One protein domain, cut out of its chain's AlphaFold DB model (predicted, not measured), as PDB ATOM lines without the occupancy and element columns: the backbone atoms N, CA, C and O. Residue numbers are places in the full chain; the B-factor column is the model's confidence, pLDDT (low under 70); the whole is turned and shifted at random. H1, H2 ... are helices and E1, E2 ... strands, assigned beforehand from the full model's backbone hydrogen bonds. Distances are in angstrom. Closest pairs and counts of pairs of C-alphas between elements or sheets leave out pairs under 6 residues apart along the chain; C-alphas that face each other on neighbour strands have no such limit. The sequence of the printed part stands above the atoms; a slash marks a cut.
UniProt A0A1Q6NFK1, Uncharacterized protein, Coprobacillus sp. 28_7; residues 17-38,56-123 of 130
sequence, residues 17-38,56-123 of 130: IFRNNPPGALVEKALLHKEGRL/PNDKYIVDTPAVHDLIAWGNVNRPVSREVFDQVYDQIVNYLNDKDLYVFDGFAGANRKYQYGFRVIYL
ATOM      1  N   ILE A  17     227.224 283.323 280.706       95.19
ATOM      2  CA  ILE A  17     228.647 282.971 280.740       95.19
ATOM      3  C   ILE A  17     229.030 282.542 282.159       95.19
ATOM      4  O   ILE A  17     228.913 283.316 283.110       95.19
ATOM      5  N   PHE A  18     229.541 281.320 282.292       94.81
ATOM      6  CA  PHE A  18     230.000 280.736 283.552       94.81
ATOM      7  C   PHE A  18     231.525 280.592 283.541       94.81
ATOM      8  O   PHE A  18     232.076 279.835 282.744       94.81
ATOM      9  N   ARG A  19     232.233 281.305 284.425       96.38
ATOM     10  CA  ARG A  19     233.704 281.295 284.476       96.38
ATOM     11  C   ARG A  19     234.238 280.393 285.581       96.38
ATOM     12  O   ARG A  19     233.861 280.567 286.734       96.38
ATOM     13  N   ASN A  20     235.196 279.531 285.243       96.75
ATOM     14  CA  ASN A  20     235.979 278.710 286.170       96.75
ATOM     15  C   ASN A  20     235.109 277.998 287.224       96.75
ATOM     16  O   ASN A  20     235.459 277.956 288.403       96.75
ATOM     17  N   ASN A  21     233.967 277.445 286.792       96.06
ATOM     18  CA  ASN A  21     233.079 276.697 287.677       96.06
ATOM     19  C   ASN A  21     233.839 275.556 288.373       96.06
ATOM     20  O   ASN A  21     234.636 274.865 287.728       96.06
ATOM     21  N   PRO A  22     233.575 275.311 289.669       96.94
ATOM     22  CA  PRO A  22     234.184 274.194 290.369       96.94
ATOM     23  C   PRO A  22     233.700 272.861 289.772       96.94
ATOM     24  O   PRO A  22     232.582 272.791 289.249       96.94
ATOM     25  N   PRO A  23     234.484 271.774 289.909       95.88
ATOM     26  CA  PRO A  23     234.120 270.468 289.365       95.88
ATOM     27  C   PRO A  23     232.713 269.995 289.757       95.88
ATOM     28  O   PRO A  23     232.000 269.480 288.905       95.88
ATOM     29  N   GLY A  24     232.277 270.230 291.002       96.44
ATOM     30  CA  GLY A  24     230.930 269.861 291.458       96.44
ATOM     31  C   GLY A  24     229.811 270.516 290.640       96.44
ATOM     32  O   GLY A  24     228.917 269.823 290.165       96.44
ATOM     33  N   ALA A  25     229.918 271.819 290.366       95.62
ATOM     34  CA  ALA A  25     228.942 272.534 289.545       95.62
ATOM     35  C   ALA A  25     228.940 272.037 288.089       95.62
ATOM     36  O   ALA A  25     227.889 271.953 287.460       95.62
ATOM     37  N   LEU A  26     230.106 271.676 287.540       95.75
ATOM     38  CA  LEU A  26     230.196 271.094 286.197       95.75
ATOM     39  C   LEU A  26     229.562 269.696 286.134       95.75
ATOM     40  O   LEU A  26     228.880 269.383 285.160       95.75
ATOM     41  N   VAL A  27     229.739 268.878 287.175       96.31
ATOM     42  CA  VAL A  27     229.082 267.566 287.299       96.31
ATOM     43  C   VAL A  27     227.563 267.729 287.377       96.31
ATOM     44  O   VAL A  27     226.848 267.055 286.640       96.31
ATOM     45  N   GLU A  28     227.060 268.652 288.199       94.94
ATOM     46  CA  GLU A  28     225.624 268.954 288.281       94.94
ATOM     47  C   GLU A  28     225.050 269.362 286.921       94.94
ATOM     48  O   GLU A  28     224.010 268.848 286.510       94.94
ATOM     49  N   LYS A  29     225.750 270.231 286.180       93.44
ATOM     50  CA  LYS A  29     225.347 270.624 284.823       93.44
ATOM     51  C   LYS A  29     225.321 269.435 283.866       93.44
ATOM     52  O   LYS A  29     224.313 269.248 283.189       93.44
ATOM     53  N   ALA A  30     226.353 268.591 283.855       93.88
ATOM     54  CA  ALA A  30     226.381 267.395 283.010       93.88
ATOM     55  C   ALA A  30     225.190 266.455 283.289       93.88
ATOM     56  O   ALA A  30     224.579 265.926 282.357       93.88
ATOM     57  N   LEU A  31     224.816 266.282 284.562       94.06
ATOM     58  CA  LEU A  31     223.665 265.466 284.964       94.06
ATOM     59  C   LEU A  31     222.331 266.110 284.561       94.06
ATOM     60  O   LEU A  31     221.483 265.437 283.975       94.06
ATOM     61  N   LEU A  32     222.154 267.414 284.809       93.50
ATOM     62  CA  LEU A  32     220.955 268.168 284.414       93.50
ATOM     63  C   LEU A  32     220.736 268.137 282.899       93.50
ATOM     64  O   LEU A  32     219.611 267.970 282.426       93.50
ATOM     65  N   HIS A  33     221.822 268.241 282.134       90.75
ATOM     66  CA  HIS A  33     221.784 268.182 280.682       90.75
ATOM     67  C   HIS A  33     221.651 266.749 280.152       90.75
ATOM     68  O   HIS A  33     221.436 266.589 278.957       90.75
ATOM     69  N   LYS A  34     221.666 265.709 280.997       91.94
ATOM     70  CA  LYS A  34     221.644 264.291 280.585       91.94
ATOM     71  C   LYS A  34     222.807 263.928 279.650       91.94
ATOM     72  O   LYS A  34     222.624 263.191 278.688       91.94
ATOM     73  N   GLU A  35     223.988 264.467 279.931       91.75
ATOM     74  CA  GLU A  35     225.222 264.249 279.158       91.75
ATOM     75  C   GLU A  35     226.201 263.287 279.838       91.75
ATOM     76  O   GLU A  35     227.280 262.991 279.330       91.75
ATOM     77  N   GLY A  36     225.819 262.771 281.000       92.44
ATOM     78  CA  GLY A  36     226.565 261.759 281.720       92.44
ATOM     79  C   GLY A  36     225.739 261.159 282.847       92.44
ATOM     80  O   GLY A  36     224.595 261.546 283.093       92.44
ATOM     81  N   ARG A  37     226.344 260.206 283.547       95.69
ATOM     82  CA  ARG A  37     225.792 259.561 284.745       95.69
ATOM     83  C   ARG A  37     226.885 259.390 285.785       95.69
ATOM     84  O   ARG A  37     228.060 259.333 285.433       95.69
ATOM     85  N   LEU A  38     226.510 259.254 287.049       97.81
ATOM     86  CA  LEU A  38     227.469 258.897 288.089       97.81
ATOM     87  C   LEU A  38     227.691 257.384 288.121       97.81
ATOM     88  O   LEU A  38     226.747 256.599 288.024       97.81
ATOM     89  N   PRO A  56     243.019 261.769 263.551       90.81
ATOM     90  CA  PRO A  56     244.259 262.389 263.066       90.81
ATOM     91  C   PRO A  56     244.097 263.011 261.672       90.81
ATOM     92  O   PRO A  56     244.681 264.056 261.394       90.81
ATOM     93  N   ASN A  57     243.232 262.418 260.846       92.81
ATOM     94  CA  ASN A  57     242.882 262.896 259.511       92.81
ATOM     95  C   ASN A  57     241.895 264.076 259.512       92.81
ATOM     96  O   ASN A  57     241.523 264.540 258.436       92.81
ATOM     97  N   ASP A  58     241.562 264.640 260.675       94.31
ATOM     98  CA  ASP A  58     240.739 265.851 260.812       94.31
ATOM     99  C   ASP A  58     241.507 267.010 261.478       94.31
ATOM    100  O   ASP A  58     240.922 268.012 261.882       94.31
ATOM    101  N   LYS A  59     242.841 266.907 261.584       95.88
ATOM    102  CA  LYS A  59     243.710 267.987 262.075       95.88
ATOM    103  C   LYS A  59     244.311 268.789 260.917       95.88
ATOM    104  O   LYS A  59     244.937 268.207 260.027       95.88
ATOM    105  N   TYR A  60     244.191 270.111 260.983       97.50
ATOM    106  CA  TYR A  60     244.767 271.053 260.022       97.50
ATOM    107  C   TYR A  60     245.470 272.204 260.747       97.50
ATOM    108  O   TYR A  60     245.186 272.470 261.918       97.50
ATOM    109  N   ILE A  61     246.402 272.868 260.066       98.19
ATOM    110  CA  ILE A  61     247.091 274.073 260.544       98.19
ATOM    111  C   ILE A  61     246.948 275.136 259.460       98.19
ATOM    112  O   ILE A  61     247.204 274.852 258.292       98.19
ATOM    113  N   VAL A  62     246.523 276.342 259.841       98.19
ATOM    114  CA  VAL A  62     246.394 277.453 258.892       98.19
ATOM    115  C   VAL A  62     247.778 277.822 258.380       98.19
ATOM    116  O   VAL A  62     248.654 278.176 259.172       98.19
ATOM    117  N   ASP A  63     247.963 277.740 257.068       97.94
ATOM    118  CA  ASP A  63     249.216 278.135 256.446       97.94
ATOM    119  C   ASP A  63     249.244 279.658 256.286       97.94
ATOM    120  O   ASP A  63     248.353 280.265 255.691       97.94
ATOM    121  N   THR A  64     250.248 280.292 256.888       97.44
ATOM    122  CA  THR A  64     250.461 281.737 256.794       97.44
ATOM    123  C   THR A  64     251.948 282.013 256.622       97.44
ATOM    124  O   THR A  64     252.761 281.252 257.158       97.44
ATOM    125  N   PRO A  65     252.335 283.138 255.992       97.50
ATOM    126  CA  PRO A  65     253.747 283.465 255.789       97.50
ATOM    127  C   PRO A  65     254.582 283.462 257.078       97.50
ATOM    128  O   PRO A  65     255.754 283.117 257.054       97.50
ATOM    129  N   ALA A  66     253.978 283.802 258.223       97.25
ATOM    130  CA  ALA A  66     254.667 283.862 259.512       97.25
ATOM    131  C   ALA A  66     255.072 282.490 260.083       97.25
ATOM    132  O   ALA A  66     255.924 282.433 260.969       97.25
ATOM    133  N   VAL A  67     254.442 281.400 259.634       96.38
ATOM    134  CA  VAL A  67     254.681 280.046 260.167       96.38
ATOM    135  C   VAL A  67     255.057 279.034 259.092       96.38
ATOM    136  O   VAL A  67     255.465 277.934 259.449       96.38
ATOM    137  N   HIS A  68     254.946 279.391 257.810       97.44
ATOM    138  CA  HIS A  68     255.150 278.480 256.686       97.44
ATOM    139  C   HIS A  68     256.465 277.700 256.799       97.44
ATOM    140  O   HIS A  68     256.452 276.473 256.833       97.44
ATOM    141  N   ASP A  69     257.582 278.403 256.979       97.94
ATOM    142  CA  ASP A  69     258.913 277.789 257.054       97.94
ATOM    143  C   ASP A  69     259.228 277.159 258.425       97.94
ATOM    144  O   ASP A  69     260.270 276.529 258.605       97.94
ATOM    145  N   LEU A  70     258.343 277.327 259.416       98.06
ATOM    146  CA  LEU A  70     258.517 276.810 260.780       98.06
ATOM    147  C   LEU A  70     257.819 275.464 261.000       98.06
ATOM    148  O   LEU A  70     258.119 274.762 261.969       98.06
ATOM    149  N   ILE A  71     256.861 275.106 260.142       97.75
ATOM    150  CA  ILE A  71     256.059 273.894 260.293       97.75
ATOM    151  C   ILE A  71     256.611 272.776 259.410       97.75
ATOM    152  O   ILE A  71     256.813 272.924 258.211       97.75
ATOM    153  N   ALA A  72     256.781 271.594 260.003       97.81
ATOM    154  CA  ALA A  72     257.071 270.371 259.264       97.81
ATOM    155  C   ALA A  72     255.798 269.860 258.565       97.81
ATOM    156  O   ALA A  72     255.048 269.065 259.143       97.81
ATOM    157  N   TRP A  73     255.528 270.363 257.359       98.06
ATOM    158  CA  TRP A  73     254.363 269.999 256.548       98.06
ATOM    159  C   TRP A  73     254.391 268.537 256.085       98.06
ATOM    160  O   TRP A  73     255.448 267.959 255.835       98.06
ATOM    161  N   GLY A  74     253.210 267.925 255.963       95.62
ATOM    162  CA  GLY A  74     253.053 266.559 255.458       95.62
ATOM    163  C   GLY A  74     251.726 265.930 255.873       95.62
ATOM    164  O   GLY A  74     250.782 266.621 256.247       95.62
ATOM    165  N   ASN A  75     251.660 264.597 255.879       94.00
ATOM    166  CA  ASN A  75     250.426 263.868 256.215       94.00
ATOM    167  C   ASN A  75     249.913 264.148 257.642       94.00
ATOM    168  O   ASN A  75     248.720 264.020 257.901       94.00
ATOM    169  N   VAL A  76     250.801 264.535 258.567       95.44
ATOM    170  CA  VAL A  76     250.454 264.840 259.968       95.44
ATOM    171  C   VAL A  76     250.055 266.305 260.159       95.44
ATOM    172  O   VAL A  76     249.076 266.599 260.846       95.44
ATOM    173  N   ASN A  77     250.818 267.232 259.577       97.44
ATOM    174  CA  ASN A  77     250.550 268.667 259.626       97.44
ATOM    175  C   ASN A  77     250.097 269.097 258.237       97.44
ATOM    176  O   ASN A  77     250.922 269.356 257.361       97.44
ATOM    177  N   ARG A  78     248.782 269.114 258.038       97.44
ATOM    178  CA  ARG A  78     248.179 269.435 256.748       97.44
ATOM    179  C   ARG A  78     247.808 270.914 256.710       97.44
ATOM    180  O   ARG A  78     247.157 271.376 257.657       97.44
ATOM    181  N   PRO A  79     248.216 271.646 255.663       97.75
ATOM    182  CA  PRO A  79     247.877 273.049 255.534       97.75
ATOM    183  C   PRO A  79     246.381 273.209 255.258       97.75
ATOM    184  O   PRO A  79     245.746 272.354 254.636       97.75
ATOM    185  N   VAL A  80     245.823 274.322 255.712       97.94
ATOM    186  CA  VAL A  80     244.506 274.815 255.306       97.94
ATOM    187  C   VAL A  80     244.608 276.312 255.044       97.94
ATOM    188  O   VAL A  80     245.420 276.997 255.672       97.94
ATOM    189  N   SER A  81     243.813 276.824 254.106       97.94
ATOM    190  CA  SER A  81     243.799 278.256 253.826       97.94
ATOM    191  C   SER A  81     243.137 279.032 254.968       97.94
ATOM    192  O   SER A  81     242.333 278.489 255.737       97.94
ATOM    193  N   ARG A  82     243.470 280.320 255.079       97.50
ATOM    194  CA  ARG A  82     242.856 281.213 256.067       97.50
ATOM    195  C   ARG A  82     241.352 281.344 255.841       97.50
ATOM    196  O   ARG A  82     240.598 281.303 256.799       97.50
ATOM    197  N   GLU A  83     240.923 281.404 254.589       97.88
ATOM    198  CA  GLU A  83     239.519 281.565 254.209       97.88
ATOM    199  C   GLU A  83     238.675 280.376 254.683       97.88
ATOM    200  O   GLU A  83     237.580 280.560 255.207       97.88
ATOM    201  N   VAL A  84     239.194 279.150 254.546       97.75
ATOM    202  CA  VAL A  84     238.514 277.943 255.044       97.75
ATOM    203  C   VAL A  84     238.449 277.946 256.572       97.75
ATOM    204  O   VAL A  84     237.421 277.585 257.145       97.75
ATOM    205  N   PHE A  85     239.521 278.368 257.247       97.88
ATOM    206  CA  PHE A  85     239.509 278.517 258.701       97.88
ATOM    207  C   PHE A  85     238.465 279.540 259.159       97.88
ATOM    208  O   PHE A  85     237.674 279.223 260.046       97.88
ATOM    209  N   ASP A  86     238.428 280.720 258.539       97.62
ATOM    210  CA  ASP A  86     237.504 281.799 258.893       97.62
ATOM    211  C   ASP A  86     236.042 281.343 258.716       97.62
ATOM    212  O   ASP A  86     235.222 281.543 259.608       97.62
ATOM    213  N   GLN A  87     235.728 280.600 257.646       98.00
ATOM    214  CA  GLN A  87     234.393 280.017 257.441       98.00
ATOM    215  C   GLN A  87     233.968 279.060 258.565       98.00
ATOM    216  O   GLN A  87     232.822 279.102 259.018       98.00
ATOM    217  N   VAL A  88     234.864 278.171 259.006       97.50
ATOM    218  CA  VAL A  88     234.577 277.232 260.106       97.50
ATOM    219  C   VAL A  88     234.477 277.983 261.434       97.50
ATOM    220  O   VAL A  88     233.598 277.694 262.247       97.50
ATOM    221  N   TYR A  89     235.351 278.964 261.645       97.56
ATOM    222  CA  TYR A  89     235.359 279.797 262.839       97.56
ATOM    223  C   TYR A  89     234.051 280.577 262.995       97.56
ATOM    224  O   TYR A  89     233.427 280.518 264.056       97.56
ATOM    225  N   ASP A  90     233.584 281.223 261.927       97.31
ATOM    226  CA  ASP A  90     232.329 281.973 261.920       97.31
ATOM    227  C   ASP A  90     231.129 281.069 262.215       97.31
ATOM    228  O   ASP A  90     230.235 281.450 262.973       97.31
ATOM    229  N   GLN A  91     231.107 279.844 261.681       96.88
ATOM    230  CA  GLN A  91     230.065 278.864 262.004       96.88
ATOM    231  C   GLN A  91     230.059 278.501 263.493       96.88
ATOM    232  O   GLN A  91     228.990 278.451 264.103       96.88
ATOM    233  N   ILE A  92     231.236 278.289 264.091       95.88
ATOM    234  CA  ILE A  92     231.372 277.994 265.524       95.88
ATOM    235  C   ILE A  92     230.886 279.183 266.360       95.88
ATOM    236  O   ILE A  92     230.055 279.003 267.249       95.88
ATOM    237  N   VAL A  93     231.357 280.398 266.074       96.06
ATOM    238  CA  VAL A  93     230.963 281.601 266.824       96.06
ATOM    239  C   VAL A  93     229.458 281.843 266.717       96.06
ATOM    240  O   VAL A  93     228.798 282.067 267.733       96.06
ATOM    241  N   ASN A  94     228.892 281.737 265.513       95.06
ATOM    242  CA  ASN A  94     227.455 281.892 265.299       95.06
ATOM    243  C   ASN A  94     226.644 280.838 266.056       95.06
ATOM    244  O   ASN A  94     225.635 281.186 266.665       95.06
ATOM    245  N   TYR A  95     227.098 279.582 266.069       94.94
ATOM    246  CA  TYR A  95     226.438 278.505 266.811       94.94
ATOM    247  C   TYR A  95     226.423 278.741 268.326       94.94
ATOM    248  O   TYR A  95     225.473 278.372 269.011       94.94
ATOM    249  N   LEU A  96     227.490 279.339 268.851       94.81
ATOM    250  CA  LEU A  96     227.685 279.556 270.279       94.81
ATOM    251  C   LEU A  96     227.040 280.849 270.806       94.81
ATOM    252  O   LEU A  96     226.916 281.010 272.020       94.81
ATOM    253  N   ASN A  97     226.654 281.787 269.935       94.12
ATOM    254  CA  ASN A  97     226.224 283.131 270.339       94.12
ATOM    255  C   ASN A  97     224.974 283.154 271.234       94.12
ATOM    256  O   ASN A  97     224.866 284.049 272.067       94.12
ATOM    257  N   ASP A  98     224.067 282.191 271.102       93.12
ATOM    258  CA  ASP A  98     222.791 282.129 271.828       93.12
ATOM    259  C   ASP A  98     222.735 281.001 272.881       93.12
ATOM    260  O   ASP A  98     221.667 280.694 273.411       93.12
ATOM    261  N   LYS A  99     223.869 280.349 273.165       93.62
ATOM    262  CA  LYS A  99     223.969 279.207 274.090       93.62
ATOM    263  C   LYS A  99     224.485 279.633 275.460       93.62
ATOM    264  O   LYS A  99     225.046 280.702 275.614       93.62
ATOM    265  N   ASP A 100     224.352 278.775 276.461       93.38
ATOM    266  CA  ASP A 100     225.110 278.959 277.698       93.38
ATOM    267  C   ASP A 100     226.579 278.579 277.456       93.38
ATOM    268  O   ASP A 100     226.874 277.460 277.022       93.38
ATOM    269  N   LEU A 101     227.500 279.496 277.755       95.25
ATOM    270  CA  LEU A 101     228.937 279.287 277.609       95.25
ATOM    271  C   LEU A 101     229.627 279.068 278.943       95.25
ATOM    272  O   LEU A 101     229.371 279.733 279.946       95.25
ATOM    273  N   TYR A 102     230.601 278.174 278.906       95.56
ATOM    274  CA  TYR A 102     231.495 277.882 280.004       95.56
ATOM    275  C   TYR A 102     232.898 278.308 279.594       95.56
ATOM    276  O   TYR A 102     233.373 277.997 278.499       95.56
ATOM    277  N   VAL A 103     233.552 279.061 280.470       96.94
ATOM    278  CA  VAL A 103     234.881 279.616 280.240       96.94
ATOM    279  C   VAL A 103     235.823 279.086 281.303       96.94
ATOM    280  O   VAL A 103     235.605 279.303 282.492       96.94
ATOM    281  N   PHE A 104     236.892 278.427 280.871       97.25
ATOM    282  CA  PHE A 104     237.985 278.002 281.735       97.25
ATOM    283  C   PHE A 104     239.260 278.754 281.360       97.25
ATOM    284  O   PHE A 104     239.752 278.623 280.241       97.25
ATOM    285  N   ASP A 105     239.798 279.522 282.303       97.50
ATOM    286  CA  ASP A 105     241.129 280.122 282.219       97.50
ATOM    287  C   ASP A 105     242.125 279.280 283.021       97.50
ATOM    288  O   ASP A 105     241.925 279.065 284.221       97.50
ATOM    289  N   GLY A 106     243.210 278.842 282.381       96.75
ATOM    290  CA  GLY A 106     244.219 277.983 282.999       96.75
ATOM    291  C   GLY A 106     245.618 278.152 282.415       96.75
ATOM    292  O   GLY A 106     245.873 279.034 281.595       96.75
ATOM    293  N   PHE A 107     246.534 277.294 282.864       97.88
ATOM    294  CA  PHE A 107     247.935 277.301 282.447       97.88
ATOM    295  C   PHE A 107     248.372 275.925 281.956       97.88
ATOM    296  O   PHE A 107     248.046 274.906 282.565       97.88
ATOM    297  N   ALA A 108     249.128 275.899 280.859       97.50
ATOM    298  CA  ALA A 108     249.827 274.717 280.376       97.50
ATOM    299  C   ALA A 108     251.315 274.823 280.745       97.50
ATOM    300  O   ALA A 108     251.963 275.814 280.414       97.50
ATOM    301  N   GLY A 109     251.846 273.796 281.414       96.94
ATOM    302  CA  GLY A 109     253.215 273.765 281.946       96.94
ATOM    303  C   GLY A 109     253.292 274.171 283.424       96.94
ATOM    304  O   GLY A 109     252.782 275.212 283.820       96.94
ATOM    305  N   ALA A 110     253.944 273.349 284.253       96.69
ATOM    306  CA  ALA A 110     254.001 273.555 285.708       96.69
ATOM    307  C   ALA A 110     255.008 274.636 286.149       96.69
ATOM    308  O   ALA A 110     254.868 275.231 287.217       96.69
ATOM    309  N   ASN A 111     256.048 274.891 285.347       97.25
ATOM    310  CA  ASN A 111     257.043 275.912 285.657       97.25
ATOM    311  C   ASN A 111     256.506 277.301 285.294       97.25
ATOM    312  O   ASN A 111     256.345 277.613 284.116       97.25
ATOM    313  N   ARG A 112     256.324 278.167 286.299       95.69
ATOM    314  CA  ARG A 112     255.794 279.532 286.133       95.69
ATOM    315  C   ARG A 112     256.540 280.388 285.108       95.69
ATOM    316  O   ARG A 112     255.925 281.266 284.518       95.69
ATOM    317  N   LYS A 113     257.837 280.149 284.893       97.56
ATOM    318  CA  LYS A 113     258.641 280.890 283.907       97.56
ATOM    319  C   LYS A 113     258.267 280.543 282.461       97.56
ATOM    320  O   LYS A 113     258.422 281.383 281.584       97.56
ATOM    321  N   TYR A 114     257.804 279.317 282.222       96.88
ATOM    322  CA  TYR A 114     257.555 278.776 280.880       96.88
ATOM    323  C   TYR A 114     256.091 278.386 280.653       96.88
ATOM    324  O   TYR A 114     255.764 277.817 279.616       96.88
ATOM    325  N   GLN A 115     255.215 278.648 281.624       97.62
ATOM    326  CA  GLN A 115     253.803 278.325 281.498       97.62
ATOM    327  C   GLN A 115     253.135 279.209 280.443       97.62
ATOM    328  O   GLN A 115     253.453 280.391 280.305       97.62
ATOM    329  N   TYR A 116     252.154 278.644 279.751       97.56
ATOM    330  CA  TYR A 116     251.334 279.364 278.788       97.56
ATOM    331  C   TYR A 116     249.911 279.501 279.321       97.56
ATOM    332  O   TYR A 116     249.272 278.499 279.646       97.56
ATOM    333  N   GLY A 117     249.418 280.735 279.429       97.69
ATOM    334  CA  GLY A 117     248.032 281.001 279.808       97.69
ATOM    335  C   GLY A 117     247.094 280.727 278.637       97.69
ATOM    336  O   GLY A 117     247.313 281.240 277.543       97.69
ATOM    337  N   PHE A 118     246.045 279.942 278.861       96.88
ATOM    338  CA  PHE A 118     245.049 279.629 277.840       96.88
ATOM    339  C   PHE A 118     243.628 279.827 278.361       96.88
ATOM    340  O   PHE A 118     243.367 279.771 279.564       96.88
ATOM    341  N   ARG A 119     242.707 280.025 277.417       97.25
ATOM    342  CA  ARG A 119     241.268 280.066 277.655       97.25
ATOM    343  C   ARG A 119     240.581 278.997 276.820       97.25
ATOM    344  O   ARG A 119     240.835 278.906 275.623       97.25
ATOM    345  N   VAL A 120     239.671 278.255 277.437       97.38
ATOM    346  CA  VAL A 120     238.746 277.340 276.762       97.38
ATOM    347  C   VAL A 120     237.346 277.927 276.860       97.38
ATOM    348  O   VAL A 120     236.914 278.288 277.953       97.38
ATOM    349  N   ILE A 121     236.654 278.033 275.727       96.44
ATOM    350  CA  ILE A 121     235.239 278.410 275.643       96.44
ATOM    351  C   ILE A 121     234.504 277.187 275.104       96.44
ATOM    352  O   ILE A 121     234.864 276.683 274.041       96.44
ATOM    353  N   TYR A 122     233.532 276.676 275.850       94.44
ATOM    354  CA  TYR A 122     232.828 275.439 275.515       94.44
ATOM    355  C   TYR A 122     231.367 275.491 275.967       94.44
ATOM    356  O   TYR A 122     230.981 276.344 276.766       94.44
ATOM    357  N   LEU A 123     230.562 274.562 275.453       92.62
ATOM    358  CA  LEU A 123     229.206 274.297 275.925       92.62
ATOM    359  C   LEU A 123     229.047 272.812 276.284       92.62
ATOM    360  O   LEU A 123     229.887 271.989 275.921       92.62
TER     361      LEU A 123
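Overview. This is residues 17 to 38 and 56 to 123 of the 130 residues of an uncharacterized protein of Coprobacillus sp. 28_7 (UniProt A0A1Q6NFK1). Two small lobes are joined by one long helix, H2, which spreads away from the long hairpin of E4 and E5 like the second arm of a V, with open space between. One lobe is that hairpin with short E1 alongside E4 and helix H1 beyond the E1 side; the other is a two-strand patch, E2 and E3, with the looping stretch of residues 63 to 77. The printed part has 90 residues, with two named helices and five named strands in the order E1 H1 E2 E3 H2 E4 E5. The larger sheet has the order E1 E4 E5 and is mixed, the smaller one is parallel, and the class is mixed, helices and strands. The whole is loose, with a radius of gyration of the C-alphas of 17.6 A and spans of 46 by 36 by 23 A.

Arrangement. E4, residues 101 to 108, is the inner strand of the larger sheet. E5, residues 116 to 122, is its antiparallel neighbour at 160 degrees and forms a hairpin with it; N 104 and O 120 are 2.9 A apart, and N 118 and O 106 are 2.9 A apart, both within hydrogen-bond range. E1, residues 17 to 19, is the parallel neighbour of E4 on the other edge, at 28 degrees, with N 18 and O 101 2.8 A apart. E1 and E5 are apart. H1, residues 23 to 32, is not on this sheet. H2, residues 82 to 96, is not on it either, and is only just apart from E5, at 8.4 A. Residues 87 to 95 of H2 stand free. E2, residues 60 to 62, and E3, residues 78 to 80, are parallel neighbours at 48 degrees, with N 61 and O 78 2.9 A apart. The closest C-alphas of E2 and H2 are those of Val 62 and Arg 82, 5.9 A apart. In H1 and H2 every O i to N i+4 pair is within hydrogen-bond range.

Along the chain. E4 is 21.6 A long from first to last C-alpha and begins at C-alpha 101, (228.937, 279.287, 277.609). E5 is 19.2 A long and ends at C-alpha 122, (232.828, 275.439, 275.515). H2 is 20.9 A long and begins at C-alpha 82, (242.856, 281.213, 256.067). H1 is 14.3 A long, and E1, E2 and E3 have three residues each.

Size, cuts and confidence. The two C-alphas farthest apart, those of Leu 38 and Pro 65, are 48.3 A apart. Residues 39 to 55 are not printed, and C-alphas 38 and 56 are 30.3 A apart across this cut. The link from E2 to E3 is long, with 15 residues. The mean pLDDT of the printed part is 96.1, and no printed residue is under 70.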